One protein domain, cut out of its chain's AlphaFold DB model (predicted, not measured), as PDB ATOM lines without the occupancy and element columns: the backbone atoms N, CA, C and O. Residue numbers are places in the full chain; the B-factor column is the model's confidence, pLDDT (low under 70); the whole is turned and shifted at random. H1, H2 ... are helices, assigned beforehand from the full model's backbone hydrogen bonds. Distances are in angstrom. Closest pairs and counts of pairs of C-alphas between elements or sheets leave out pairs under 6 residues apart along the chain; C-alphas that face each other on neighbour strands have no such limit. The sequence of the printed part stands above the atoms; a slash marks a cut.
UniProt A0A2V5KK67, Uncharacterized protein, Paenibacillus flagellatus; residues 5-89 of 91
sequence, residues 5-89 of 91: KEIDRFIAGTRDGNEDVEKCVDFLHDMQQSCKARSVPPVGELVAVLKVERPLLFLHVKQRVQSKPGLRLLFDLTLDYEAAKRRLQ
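AT A GLANCE: This is residues 5 to 89 of the 91 residues of an uncharacterized protein of Paenibacillus flagellatus (UniProt A0A2V5KK67). What surrounds the longest helix, H2? H2 and H1 form one layer over a second layer, in which H3 is the core and H4, H5 and H6 pack on it. Residues 34 to 39, between H2 and H3, stick out. What builds it? The printed part has 85 residues with six named helices, H1 to H6 in chain order, and no named strand: all helix. It is compact, with a radius of gyration of the C-alphas of 11.8 A and spans of 34 by 26 by 23 A.

IN THESE COORDINATES: Where is H2? H2, residues 21 to 33, runs 18.4 A from C-alpha 21 at (-38.925, -49.870, -45.457). Where are the others? H1 is residues 5 to 12, H3 43 to 53 over 15.2 A, and H4 55 to 64 over 14.2 A. H5 is residues 69 to 76, and H6, 81 to 88, ends at C-alpha 88 at (-28.901, -34.637, -55.818).

HOW THE PARTS SIT: What does H2 touch? Its residues 21 to 25 alone touch H4, the closest C-alphas being Val 21 and Val 61, 5.6 A apart. Residues 28 to 32 alone only just touch H3, with 3 pairs of C-alphas within 8 A, closest Leu 28 and Val 43 at 6.4 A; H2 and H3 form a hairpin at a shallow tilt of 26 degrees, opposite ways. What touches the hub, H3? Its closest C-alpha pairs are Glu 45 and Ala 84 of H6, 4.5 A, Gly 44 and Leu 74 of H5, 5.5 A, and Lys 51 and Phe 58 of H4, its hairpin partner, 5.4 A. Helix packing is mostly crossed, with 1 of 5 touching pairs at a shallow tilt. Where is H1? It touches no helix but is near H2, with 6 pairs of C-alphas within 10 A. Are the backbones helical? Every O i to N i+4 pair is within hydrogen-bond range in H1, H2, H3, H4 and H6, and 3 of 4 in H5.

THE WHOLE: How large is it? The two C-alphas farthest apart, of Gly 17 and Ala 37, are 33.9 A apart. Is it continuous? The printed part has no cut and no long link. Where is confidence low? Residues 35 to 39 are under 70 in pLDDT.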
ATOM      1  N   LYS A   5     -33.729 -37.409 -61.369       85.81
ATOM      2  CA  LYS A   5     -35.176 -37.607 -61.568       85.81
ATOM      3  C   LYS A   5     -35.701 -38.907 -60.957       85.81
ATOM      4  O   LYS A   5     -36.833 -38.937 -60.487       85.81
ATOM      5  N   GLU A   6     -34.923 -39.987 -61.009       87.44
ATOM      6  CA  GLU A   6     -35.308 -41.270 -60.402       87.44
ATOM      7  C   GLU A   6     -35.267 -41.179 -58.879       87.44
ATOM      8  O   GLU A   6     -36.169 -41.682 -58.216       87.44
ATOM      9  N   ILE A   7     -34.261 -40.484 -58.343       88.25
ATOM     10  CA  ILE A   7     -34.103 -40.260 -56.904       88.25
ATOM     11  C   ILE A   7     -35.221 -39.353 -56.377       88.25
ATOM     12  O   ILE A   7     -35.879 -39.701 -55.402       88.25
ATOM     13  N   ASP A   8     -35.494 -38.240 -57.059       89.62
ATOM     14  CA  ASP A   8     -36.576 -37.307 -56.726       89.62
ATOM     15  C   ASP A   8     -37.945 -38.005 -56.734       89.62
ATOM     16  O   ASP A   8     -38.704 -37.942 -55.766       89.62
ATOM     17  N   ARG A   9     -38.230 -38.788 -57.783       91.62
ATOM     18  CA  ARG A   9     -39.465 -39.579 -57.869       91.62
ATOM     19  C   ARG A   9     -39.559 -40.624 -56.762       91.62
ATOM     20  O   ARG A   9     -40.649 -40.848 -56.237       91.62
ATOM     21  N   PHE A  10     -38.448 -41.279 -56.431       92.56
ATOM     22  CA  PHE A  10     -38.407 -42.235 -55.334       92.56
ATOM     23  C   PHE A  10     -38.769 -41.549 -54.011       92.56
ATOM     24  O   PHE A  10     -39.688 -42.011 -53.341       92.56
ATOM     25  N   ILE A  11     -38.134 -40.422 -53.676       90.62
ATOM     26  CA  ILE A  11     -38.398 -39.680 -52.431       90.62
ATOM     27  C   ILE A  11     -39.854 -39.195 -52.377       90.62
ATOM     28  O   ILE A  11     -40.546 -39.415 -51.380       90.62
ATOM     29  N   ALA A  12     -40.352 -38.597 -53.462       91.06
ATOM     30  CA  ALA A  12     -41.727 -38.107 -53.549       91.06
ATOM     31  C   ALA A  12     -42.769 -39.233 -53.415       91.06
ATOM     32  O   ALA A  12     -43.842 -39.026 -52.852       91.06
ATOM     33  N   GLY A  13     -42.452 -40.431 -53.914       92.31
ATOM     34  CA  GLY A  13     -43.312 -41.614 -53.863       92.31
ATOM     35  C   GLY A  13     -43.108 -42.510 -52.641       92.31
ATOM     36  O   GLY A  13     -43.584 -43.647 -52.660       92.31
ATOM     37  N   THR A  14     -42.371 -42.051 -51.628       93.38
ATOM     38  CA  THR A  14     -42.046 -42.829 -50.427       93.38
ATOM     39  C   THR A  14     -42.621 -42.163 -49.179       93.38
ATOM     40  O   THR A  14     -42.436 -40.963 -48.941       93.38
ATOM     41  N   ARG A  15     -43.343 -42.954 -48.385       93.88
ATOM     42  CA  ARG A  15     -44.016 -42.540 -47.151       93.88
ATOM     43  C   ARG A  15     -43.052 -42.575 -45.970       93.88
ATOM     44  O   ARG A  15     -42.127 -43.379 -45.932       93.88
ATOM     45  N   ASP A  16     -43.289 -41.701 -44.995       94.50
ATOM     46  CA  ASP A  16     -42.529 -41.699 -43.744       94.50
ATOM     47  C   ASP A  16     -43.128 -42.699 -42.749       94.50
ATOM     48  O   ASP A  16     -43.936 -42.339 -41.895       94.50
ATOM     49  N   GLY A  17     -42.794 -43.977 -42.911       91.88
ATOM     50  CA  GLY A  17     -43.383 -45.050 -42.119       91.88
ATOM     51  C   GLY A  17     -42.755 -46.407 -42.408       91.88
ATOM     52  O   GLY A  17     -41.757 -46.514 -43.123       91.88
ATOM     53  N   ASN A  18     -43.330 -47.455 -41.826       91.94
ATOM     54  CA  ASN A  18     -42.806 -48.815 -41.955       91.94
ATOM     55  C   ASN A  18     -43.175 -49.465 -43.306       91.94
ATOM     56  O   ASN A  18     -42.555 -50.433 -43.734       91.94
ATOM     57  N   GLU A  19     -44.178 -48.925 -43.997       94.25
ATOM     58  CA  GLU A  19     -44.758 -49.499 -45.213       94.25
ATOM     59  C   GLU A  19     -43.760 -49.561 -46.374       94.25
ATOM     60  O   GLU A  19     -43.803 -50.495 -47.171       94.25
ATOM     61  N   ASP A  20     -42.850 -48.586 -46.458       95.81
ATOM     62  CA  ASP A  20     -41.880 -48.469 -47.549       95.81
ATOM     63  C   ASP A  20     -40.448 -48.874 -47.137       95.81
ATOM     64  O   ASP A  20     -39.495 -48.636 -47.884       95.81
ATOM     65  N   VAL A  21     -40.262 -49.510 -45.973       95.12
ATOM     66  CA  VAL A  21     -38.925 -49.870 -45.457       95.12
ATOM     67  C   VAL A  21     -38.187 -50.823 -46.389       95.12
ATOM     68  O   VAL A  21     -37.068 -50.515 -46.797       95.12
ATOM     69  N   GLU A  22     -38.796 -51.949 -46.767       94.75
ATOM     70  CA  GLU A  22     -38.136 -52.930 -47.646       94.75
ATOM     71  C   GLU A  22     -37.861 -52.331 -49.031       94.75
ATOM     72  O   GLU A  22     -36.742 -52.421 -49.529       94.75
ATOM     73  N   LYS A  23     -38.827 -51.588 -49.587       94.56
ATOM     74  CA  LYS A  23     -38.661 -50.846 -50.846       94.56
ATOM     75  C   LYS A  23     -37.466 -49.888 -50.786       94.56
ATOM     76  O   LYS A  23     -36.713 -49.780 -51.751       94.56
ATOM     77  N   CYS A  24     -37.281 -49.185 -49.669       95.00
ATOM     78  CA  CYS A  24     -36.157 -48.276 -49.478       95.00
ATOM     79  C   CYS A  24     -34.823 -49.016 -49.331       95.00
ATOM     80  O   CYS A  24     -33.825 -48.610 -49.927       95.00
ATOM     81  N   VAL A  25     -34.801 -50.125 -48.592       93.50
ATOM     82  CA  VAL A  25     -33.611 -50.975 -48.440       93.50
ATOM     83  C   VAL A  25     -33.159 -51.545 -49.781       93.50
ATOM     84  O   VAL A  25     -31.959 -51.522 -50.066       93.50
ATOM     85  N   ASP A  26     -34.096 -52.034 -50.589       92.69
ATOM     86  CA  ASP A  26     -33.817 -52.573 -51.919       92.69
ATOM     87  C   ASP A  26     -33.295 -51.471 -52.841       92.69
ATOM     88  O   ASP A  26     -32.238 -51.627 -53.447       92.69
ATOM     89  N   PHE A  27     -33.935 -50.299 -52.834       92.19
ATOM     90  CA  PHE A  27     -33.490 -49.149 -53.621       92.19
ATOM     91  C   PHE A  27     -32.059 -48.701 -53.274       92.19
ATOM     92  O   PHE A  27     -31.240 -48.471 -54.165       92.19
ATOM     93  N   LEU A  28     -31.725 -48.601 -51.982       91.38
ATOM     94  CA  LEU A  28     -30.380 -48.231 -51.523       91.38
ATOM     95  C   LEU A  28     -29.337 -49.286 -51.901       91.38
ATOM     96  O   LEU A  28     -28.212 -48.948 -52.276       91.38
ATOM     97  N   HIS A  29     -29.705 -50.561 -51.805       89.19
ATOM     98  CA  HIS A  29     -28.839 -51.672 -52.160       89.19
ATOM     99  C   HIS A  29     -28.566 -51.712 -53.670       89.19
ATOM    100  O   HIS A  29     -27.405 -51.764 -54.079       89.19
ATOM    101  N   ASP A  30     -29.605 -51.588 -54.493       89.50
ATOM    102  CA  ASP A  30     -29.492 -51.518 -55.950       89.50
ATOM    103  C   ASP A  30     -28.657 -50.311 -56.377       89.50
ATOM    104  O   ASP A  30     -27.786 -50.415 -57.249       89.50
ATOM    105  N   MET A  31     -28.857 -49.162 -55.723       87.81
ATOM    106  CA  MET A  31     -28.061 -47.966 -55.971       87.81
ATOM    107  C   MET A  31     -26.584 -48.192 -55.649       87.81
ATOM    108  O   MET A  31     -25.729 -47.857 -56.472       87.81
ATOM    109  N   GLN A  32     -26.280 -48.797 -54.499       85.25
ATOM    110  CA  GLN A  32     -24.909 -49.101 -54.089       85.25
ATOM    111  C   GLN A  32     -24.218 -50.078 -55.053       85.25
ATOM    112  O   GLN A  32     -23.036 -49.914 -55.349       85.25
ATOM    113  N   GLN A  33     -24.940 -51.081 -55.558       83.94
ATOM    114  CA  GLN A  33     -24.395 -52.074 -56.490       83.94
ATOM    115  C   GLN A  33     -24.230 -51.543 -57.918       83.94
ATOM    116  O   GLN A  33     -23.392 -52.033 -58.676       83.94
ATOM    117  N   SER A  34     -24.976 -50.504 -58.290       77.88
ATOM    118  CA  SER A  34     -24.995 -49.921 -59.636       77.88
ATOM    119  C   SER A  34     -23.751 -49.094 -60.001       77.88
ATOM    120  O   SER A  34     -23.851 -48.174 -60.818       77.88
ATOM    121  N   CYS A  35     -22.580 -49.414 -59.440       57.66
ATOM    122  CA  CYS A  35     -21.278 -48.800 -59.711       57.66
ATOM    123  C   CYS A  35     -20.863 -48.939 -61.190       57.66
ATOM    124  O   CYS A  35     -19.963 -49.691 -61.556       57.66
ATOM    125  N   LYS A  36     -21.501 -48.177 -62.081       57.22
ATOM    126  CA  LYS A  36     -21.066 -48.007 -63.466       57.22
ATOM    127  C   LYS A  36     -19.896 -47.026 -63.480       57.22
ATOM    128  O   LYS A  36     -20.127 -45.832 -63.601       57.22
ATOM    129  N   ALA A  37     -18.682 -47.562 -63.325       50.94
ATOM    130  CA  ALA A  37     -17.327 -47.115 -63.714       50.94
ATOM    131  C   ALA A  37     -16.887 -45.623 -63.674       50.94
ATOM    132  O   ALA A  37     -15.693 -45.372 -63.809       50.94
ATOM    133  N   ARG A  38     -17.761 -44.620 -63.523       52.66
ATOM    134  CA  ARG A  38     -17.409 -43.189 -63.613       52.66
ATOM    135  C   ARG A  38     -18.053 -42.281 -62.562       52.66
ATOM    136  O   ARG A  38     -17.691 -41.112 -62.511       52.66
ATOM    137  N   SER A  39     -18.950 -42.773 -61.706       64.38
ATOM    138  CA  SER A  39     -19.472 -41.976 -60.586       64.38
ATOM    139  C   SER A  39     -19.778 -42.839 -59.371       64.38
ATOM    140  O   SER A  39     -20.425 -43.879 -59.502       64.38
ATOM    141  N   VAL A  40     -19.358 -42.377 -58.192       70.94
ATOM    142  CA  VAL A  40     -19.785 -42.948 -56.910       70.94
ATOM    143  C   VAL A  40     -21.305 -42.763 -56.793       70.94
ATOM    144  O   VAL A  40     -21.777 -41.642 -57.002       70.94
ATOM    145  N   PRO A  41     -22.090 -43.820 -56.525       80.31
ATOM    146  CA  PRO A  41     -23.532 -43.687 -56.355       80.31
ATOM    147  C   PRO A  41     -23.853 -42.786 -55.148       80.31
ATOM    148  O   PRO A  41     -23.220 -42.954 -54.102       80.31
ATOM    149  N   PRO A  42     -24.827 -41.860 -55.245       88.12
ATOM    150  CA  PRO A  42     -25.084 -40.851 -54.215       88.12
ATOM    151  C   PRO A  42     -25.938 -41.401 -53.057       88.12
ATOM    152  O   PRO A  42     -26.945 -40.819 -52.652       88.12
ATOM    153  N   VAL A  43     -25.567 -42.579 -52.544       90.25
ATOM    154  CA  VAL A  43     -26.302 -43.268 -51.472       90.25
ATOM    155  C   VAL A  43     -26.215 -42.463 -50.177       90.25
ATOM    156  O   VAL A  43     -27.208 -42.336 -49.471       90.25
ATOM    157  N   GLY A  44     -25.051 -41.872 -49.881       90.50
ATOM    158  CA  GLY A  44     -24.867 -41.030 -48.696       90.50
ATOM    159  C   GLY A  44     -25.742 -39.777 -48.732       90.50
ATOM    160  O   GLY A  44     -26.376 -39.436 -47.736       90.50
ATOM    161  N   GLU A  45     -25.835 -39.129 -49.894       92.50
ATOM    162  CA  GLU A  45     -26.722 -37.990 -50.108       92.50
ATOM    163  C   GLU A  45     -28.192 -38.368 -49.899       92.50
ATOM    164  O   GLU A  45     -28.914 -37.660 -49.201       92.50
ATOM    165  N   LEU A  46     -28.634 -39.506 -50.443       92.50
ATOM    166  CA  LEU A  46     -30.008 -39.968 -50.253       92.50
ATOM    167  C   LEU A  46     -30.305 -40.283 -48.782       92.50
ATOM    168  O   LEU A  46     -31.350 -39.894 -48.268       92.50
ATOM    169  N   VAL A  47     -29.379 -40.940 -48.082       94.06
ATOM    170  CA  VAL A  47     -29.513 -41.232 -46.648       94.06
ATOM    171  C   VAL A  47     -29.633 -39.943 -45.826       94.06
ATOM    172  O   VAL A  47     -30.450 -39.882 -44.906       94.06
ATOM    173  N   ALA A  48     -28.881 -38.895 -46.174       94.19
ATOM    174  CA  ALA A  48     -28.973 -37.593 -45.515       94.19
ATOM    175  C   ALA A  48     -30.333 -36.915 -45.735       94.19
ATOM    176  O   ALA A  48     -30.896 -36.353 -44.796       94.19
ATOM    177  N   VAL A  49     -30.886 -37.011 -46.948       94.06
ATOM    178  CA  VAL A  49     -32.234 -36.510 -47.252       94.06
ATOM    179  C   VAL A  49     -33.295 -37.297 -46.487       94.06
ATOM    180  O   VAL A  49     -34.132 -36.692 -45.823       94.06
ATOM    181  N   LEU A  50     -33.223 -38.632 -46.488       94.44
ATOM    182  CA  LEU A  50     -34.148 -39.488 -45.738       94.44
ATOM    183  C   LEU A  50     -34.136 -39.163 -44.244       94.44
ATOM    184  O   LEU A  50     -35.192 -39.067 -43.633       94.44
ATOM    185  N   LYS A  51     -32.955 -38.931 -43.662       94.81
ATOM    186  CA  LYS A  51     -32.817 -38.579 -42.244       94.81
ATOM    187  C   LYS A  51     -33.619 -37.334 -41.851       94.81
ATOM    188  O   LYS A  51     -34.093 -37.268 -40.721       94.81
ATOM    189  N   VAL A  52     -33.733 -36.355 -42.749       94.56
ATOM    190  CA  VAL A  52     -34.413 -35.077 -42.485       94.56
ATOM    191  C   VAL A  52     -35.869 -35.110 -42.939       94.56
ATOM    192  O   VAL A  52     -36.755 -34.729 -42.181       94.56
ATOM    193  N   GLU A  53     -36.132 -35.569 -44.160       93.75
ATOM    194  CA  GLU A  53     -37.464 -35.498 -44.771       93.75
ATOM    195  C   GLU A  53     -38.364 -36.684 -44.417       93.75
ATOM    196  O   GLU A  53     -39.585 -36.577 -44.546       93.75
ATOM    197  N   ARG A  54     -37.778 -37.821 -44.026       95.25
ATOM    198  CA  ARG A  54     -38.477 -39.075 -43.705       95.25
ATOM    199  C   ARG A  54     -37.842 -39.762 -42.474       95.25
ATOM    200  O   ARG A  54     -37.292 -40.864 -42.595       95.25
ATOM    201  N   PRO A  55     -37.832 -39.108 -41.297       95.19
ATOM    202  CA  PRO A  55     -37.101 -39.584 -40.121       95.19
ATOM    203  C   PRO A  55     -37.582 -40.937 -39.574       95.19
ATOM    204  O   PRO A  55     -36.754 -41.704 -39.072       95.19
ATOM    205  N   LEU A  56     -38.880 -41.258 -39.664       96.00
ATOM    206  CA  LEU A  56     -39.404 -42.552 -39.204       96.00
ATOM    207  C   LEU A  56     -38.929 -43.673 -40.124       96.00
ATOM    208  O   LEU A  56     -38.392 -44.682 -39.658       96.00
ATOM    209  N   LEU A  57     -39.041 -43.463 -41.435       96.00
ATOM    210  CA  LEU A  57     -38.512 -44.389 -42.426       96.00
ATOM    211  C   LEU A  57     -37.000 -44.568 -42.252       96.00
ATOM    212  O   LEU A  57     -36.520 -45.699 -42.229       96.00
ATOM    213  N   PHE A  58     -36.245 -43.478 -42.075       95.88
ATOM    214  CA  PHE A  58     -34.802 -43.535 -41.831       95.88
ATOM    215  C   PHE A  58     -34.462 -44.430 -40.634       95.88
ATOM    216  O   PHE A  58     -33.559 -45.261 -40.737       95.88
ATOM    217  N   LEU A  59     -35.183 -44.294 -39.516       95.06
ATOM    218  CA  LEU A  59     -34.959 -45.105 -38.319       95.06
ATOM    219  C   LEU A  59     -35.169 -46.598 -38.609       95.06
ATOM    220  O   LEU A  59     -34.313 -47.420 -38.269       95.06
ATOM    221  N   HIS A  60     -36.277 -46.947 -39.261       95.56
ATOM    222  CA  HIS A  60     -36.598 -48.336 -39.586       95.56
ATOM    223  C   HIS A  60     -35.618 -48.936 -40.601       95.56
ATOM    224  O   HIS A  60     -35.103 -50.038 -40.402       95.56
ATOM    225  N   VAL A  61     -35.274 -48.185 -41.648       95.19
ATOM    226  CA  VAL A  61     -34.281 -48.607 -42.641       95.19
ATOM    227  C   VAL A  61     -32.913 -48.786 -41.981       95.19
ATOM    228  O   VAL A  61     -32.263 -49.805 -42.212       95.19
ATOM    229  N   LYS A  62     -32.498 -47.877 -41.085       94.50
ATOM    230  CA  LYS A  62     -31.236 -47.990 -40.333       94.50
ATOM    231  C   LYS A  62     -31.153 -49.287 -39.534       94.50
ATOM    232  O   LYS A  62     -30.088 -49.904 -39.487       94.50
ATOM    233  N   GLN A  63     -32.249 -49.693 -38.893       93.44
ATOM    234  CA  GLN A  63     -32.327 -50.963 -38.166       93.44
ATOM    235  C   GLN A  63     -32.221 -52.149 -39.128       93.44
ATOM    236  O   GLN A  63     -31.484 -53.103 -38.875       93.44
ATOM    237  N   ARG A  64     -32.901 -52.064 -40.273       93.06
ATOM    238  CA  ARG A  64     -32.960 -53.138 -41.263       93.06
ATOM    239  C   ARG A  64     -31.632 -53.389 -41.984       93.06
ATOM    240  O   ARG A  64     -31.329 -54.537 -42.311       93.06
ATOM    241  N   VAL A  65     -30.825 -52.349 -42.207       92.06
ATOM    242  CA  VAL A  65     -29.521 -52.447 -42.896       92.06
ATOM    243  C   VAL A  65     -28.341 -52.755 -41.968       92.06
ATOM    244  O   VAL A  65     -27.214 -52.834 -42.451       92.06
ATOM    245  N   GLN A  66     -28.553 -52.973 -40.661       89.06
ATOM    246  CA  GLN A  66     -27.466 -53.273 -39.707       89.06
ATOM    247  C   GLN A  66     -26.608 -54.481 -40.116       89.06
ATOM    248  O   GLN A  66     -25.405 -54.501 -39.855       89.06
ATOM    249  N   SER A  67     -27.212 -55.468 -40.784       86.12
ATOM    250  CA  SER A  67     -26.537 -56.663 -41.303       86.12
ATOM    251  C   SER A  67     -25.816 -56.449 -42.641       86.12
ATOM    252  O   SER A  67     -25.147 -57.364 -43.114       86.12
ATOM    253  N   LYS A  68     -25.923 -55.261 -43.255       85.00
ATOM    254  CA  LYS A  68     -25.280 -54.875 -44.522       85.00
ATOM    255  C   LYS A  68     -24.183 -53.831 -44.236       85.00
ATOM    256  O   LYS A  68     -24.483 -52.636 -44.237       85.00
ATOM    257  N   PRO A  69     -22.909 -54.227 -44.017       83.56
ATOM    258  CA  PRO A  69     -21.862 -53.328 -43.513       83.56
ATOM    259  C   PRO A  69     -21.662 -52.055 -44.344       83.56
ATOM    260  O   PRO A  69     -21.508 -50.974 -43.782       83.56
ATOM    261  N   GLY A  70     -21.720 -52.163 -45.677       84.06
ATOM    262  CA  GLY A  70     -21.545 -51.017 -46.570       84.06
ATOM    263  C   GLY A  70     -22.648 -49.964 -46.437       84.06
ATOM    264  O   GLY A  70     -22.343 -48.778 -46.402       84.06
ATOM    265  N   LEU A  71     -23.910 -50.383 -46.306       86.19
ATOM    266  CA  LEU A  71     -25.016 -49.455 -46.052       86.19
ATOM    267  C   LEU A  71     -24.970 -48.932 -44.620       86.19
ATOM    268  O   LEU A  71     -25.134 -47.736 -44.416       86.19
ATOM    269  N   ARG A  72     -24.689 -49.794 -43.637       89.69
ATOM    270  CA  ARG A  72     -24.605 -49.399 -42.226       89.69
ATOM    271  C   ARG A  72     -23.676 -48.200 -42.022       89.69
ATOM    272  O   ARG A  72     -24.081 -47.243 -41.372       89.69
ATOM    273  N   LEU A  73     -22.485 -48.224 -42.623       86.69
ATOM    274  CA  LEU A  73     -21.532 -47.114 -42.526       86.69
ATOM    275  C   LEU A  73     -22.124 -45.795 -43.039       86.69
ATOM    276  O   LEU A  73     -21.955 -44.764 -42.400       86.69
ATOM    277  N   LEU A  74     -22.877 -45.822 -44.142       88.19
ATOM    278  CA  LEU A  74     -23.505 -44.624 -44.711       88.19
ATOM    279  C   LEU A  74     -24.580 -44.020 -43.793       88.19
ATOM    280  O   LEU A  74     -24.765 -42.809 -43.800       88.19
ATOM    281  N   PHE A  75     -25.248 -44.840 -42.976       89.75
ATOM    282  CA  PHE A  75     -26.238 -44.399 -41.980       89.75
ATOM    283  C   PHE A  75     -25.626 -43.834 -40.692       89.75
ATOM    284  O   PHE A  75     -26.343 -43.259 -39.862       89.75
ATOM    285  N   ASP A  76     -24.323 -44.024 -40.508       86.69
ATOM    286  CA  ASP A  76     -23.555 -43.464 -39.399       86.69
ATOM    287  C   ASP A  76     -22.773 -42.209 -39.826       86.69
ATOM    288  O   ASP A  76     -22.385 -41.408 -38.975       86.69
ATOM    289  N   LEU A  77     -22.607 -41.976 -41.134       84.38
ATOM    290  CA  LEU A  77     -22.017 -40.748 -41.657       84.38
ATOM    291  C   LEU A  77     -22.951 -39.550 -41.455       84.38
ATOM    292  O   LEU A  77     -24.128 -39.555 -41.815       84.38
ATOM    293  N   THR A  78     -22.387 -38.466 -40.932       76.56
ATOM    294  CA  THR A  78     -23.014 -37.145 -40.954       76.56
ATOM    295  C   THR A  78     -22.656 -36.436 -42.248       76.56
ATOM    296  O   THR A  78     -21.540 -35.943 -42.407       76.56
ATOM    297  N   LEU A  79     -23.621 -36.374 -43.162       88.31
ATOM    298  CA  LEU A  79     -23.571 -35.516 -44.338       88.31
ATOM    299  C   LEU A  79     -24.560 -34.360 -44.152       88.31
ATOM    300  O   LEU A  79     -25.665 -34.560 -43.647       88.31
ATOM    301  N   ASP A  80     -24.147 -33.157 -44.542       92.69
ATOM    302  CA  ASP A  80     -24.996 -31.967 -44.504       92.69
ATOM    303  C   ASP A  80     -26.181 -32.107 -45.474       92.69
ATOM    304  O   ASP A  80     -26.001 -32.457 -46.644       92.69
ATOM    305  N   TYR A  81     -27.388 -31.831 -44.982       92.62
ATOM    306  CA  TYR A  81     -28.635 -31.996 -45.733       92.62
ATOM    307  C   TYR A  81     -28.702 -31.075 -46.956       92.62
ATOM    308  O   TYR A  81     -29.015 -31.526 -48.057       92.62
ATOM    309  N   GLU A  82     -28.332 -29.804 -46.798       91.38
ATOM    310  CA  GLU A  82     -28.366 -28.831 -47.894       91.38
ATOM    311  C   GLU A  82     -27.329 -29.166 -48.972       91.38
ATOM    312  O   GLU A  82     -27.593 -29.079 -50.175       91.38
ATOM    313  N   ALA A  83     -26.136 -29.609 -48.565       89.88
ATOM    314  CA  ALA A  83     -25.136 -30.131 -49.484       89.88
ATOM    315  C   ALA A  83     -25.634 -31.385 -50.221       89.88
ATOM    316  O   ALA A  83     -25.413 -31.497 -51.431       89.88
ATOM    317  N   ALA A  84     -26.323 -32.294 -49.526       90.94
ATOM    318  CA  ALA A  84     -26.906 -33.493 -50.119       90.94
ATOM    319  C   ALA A  84     -27.982 -33.153 -51.161       90.94
ATOM    320  O   ALA A  84     -27.896 -33.627 -52.295       90.94
ATOM    321  N   LYS A  85     -28.927 -32.259 -50.835       90.75
ATOM    322  CA  LYS A  85     -29.947 -31.781 -51.782       90.75
ATOM    323  C   LYS A  85     -29.339 -31.158 -53.030       90.75
ATOM    324  O   LYS A  85     -29.728 -31.519 -54.139       90.75
ATOM    325  N   ARG A  86     -28.343 -30.276 -52.870       89.81
ATOM    326  CA  ARG A  86     -27.650 -29.642 -54.005       89.81
ATOM    327  C   ARG A  86     -26.971 -30.665 -54.912       89.81
ATOM    328  O   ARG A  86     -27.075 -30.557 -56.131       89.81
ATOM    329  N   ARG A  87     -26.300 -31.669 -54.337       86.81
ATOM    330  CA  ARG A  87     -25.648 -32.746 -55.104       86.81
ATOM    331  C   ARG A  87     -26.653 -33.627 -55.838       86.81
ATOM    332  O   ARG A  87     -26.393 -34.021 -56.973       86.81
ATOM    333  N   LEU A  88     -27.797 -33.893 -55.215       86.00
ATOM    334  CA  LEU A  88     -28.901 -34.637 -55.818       86.00
ATOM    335  C   LEU A  88     -29.762 -33.796 -56.767       86.00
ATOM    336  O   LEU A  88     -30.631 -34.360 -57.420       86.00
ATOM    337  N   GLN A  89     -29.519 -32.486 -56.882       88.06
ATOM    338  CA  GLN A  89     -30.317 -31.554 -57.693       88.06
ATOM    339  C   GLN A  89     -31.812 -31.560 -57.316       88.06
ATOM    340  O   GLN A  89     -32.676 -31.361 -58.171       88.06
TER     341      GLN A  89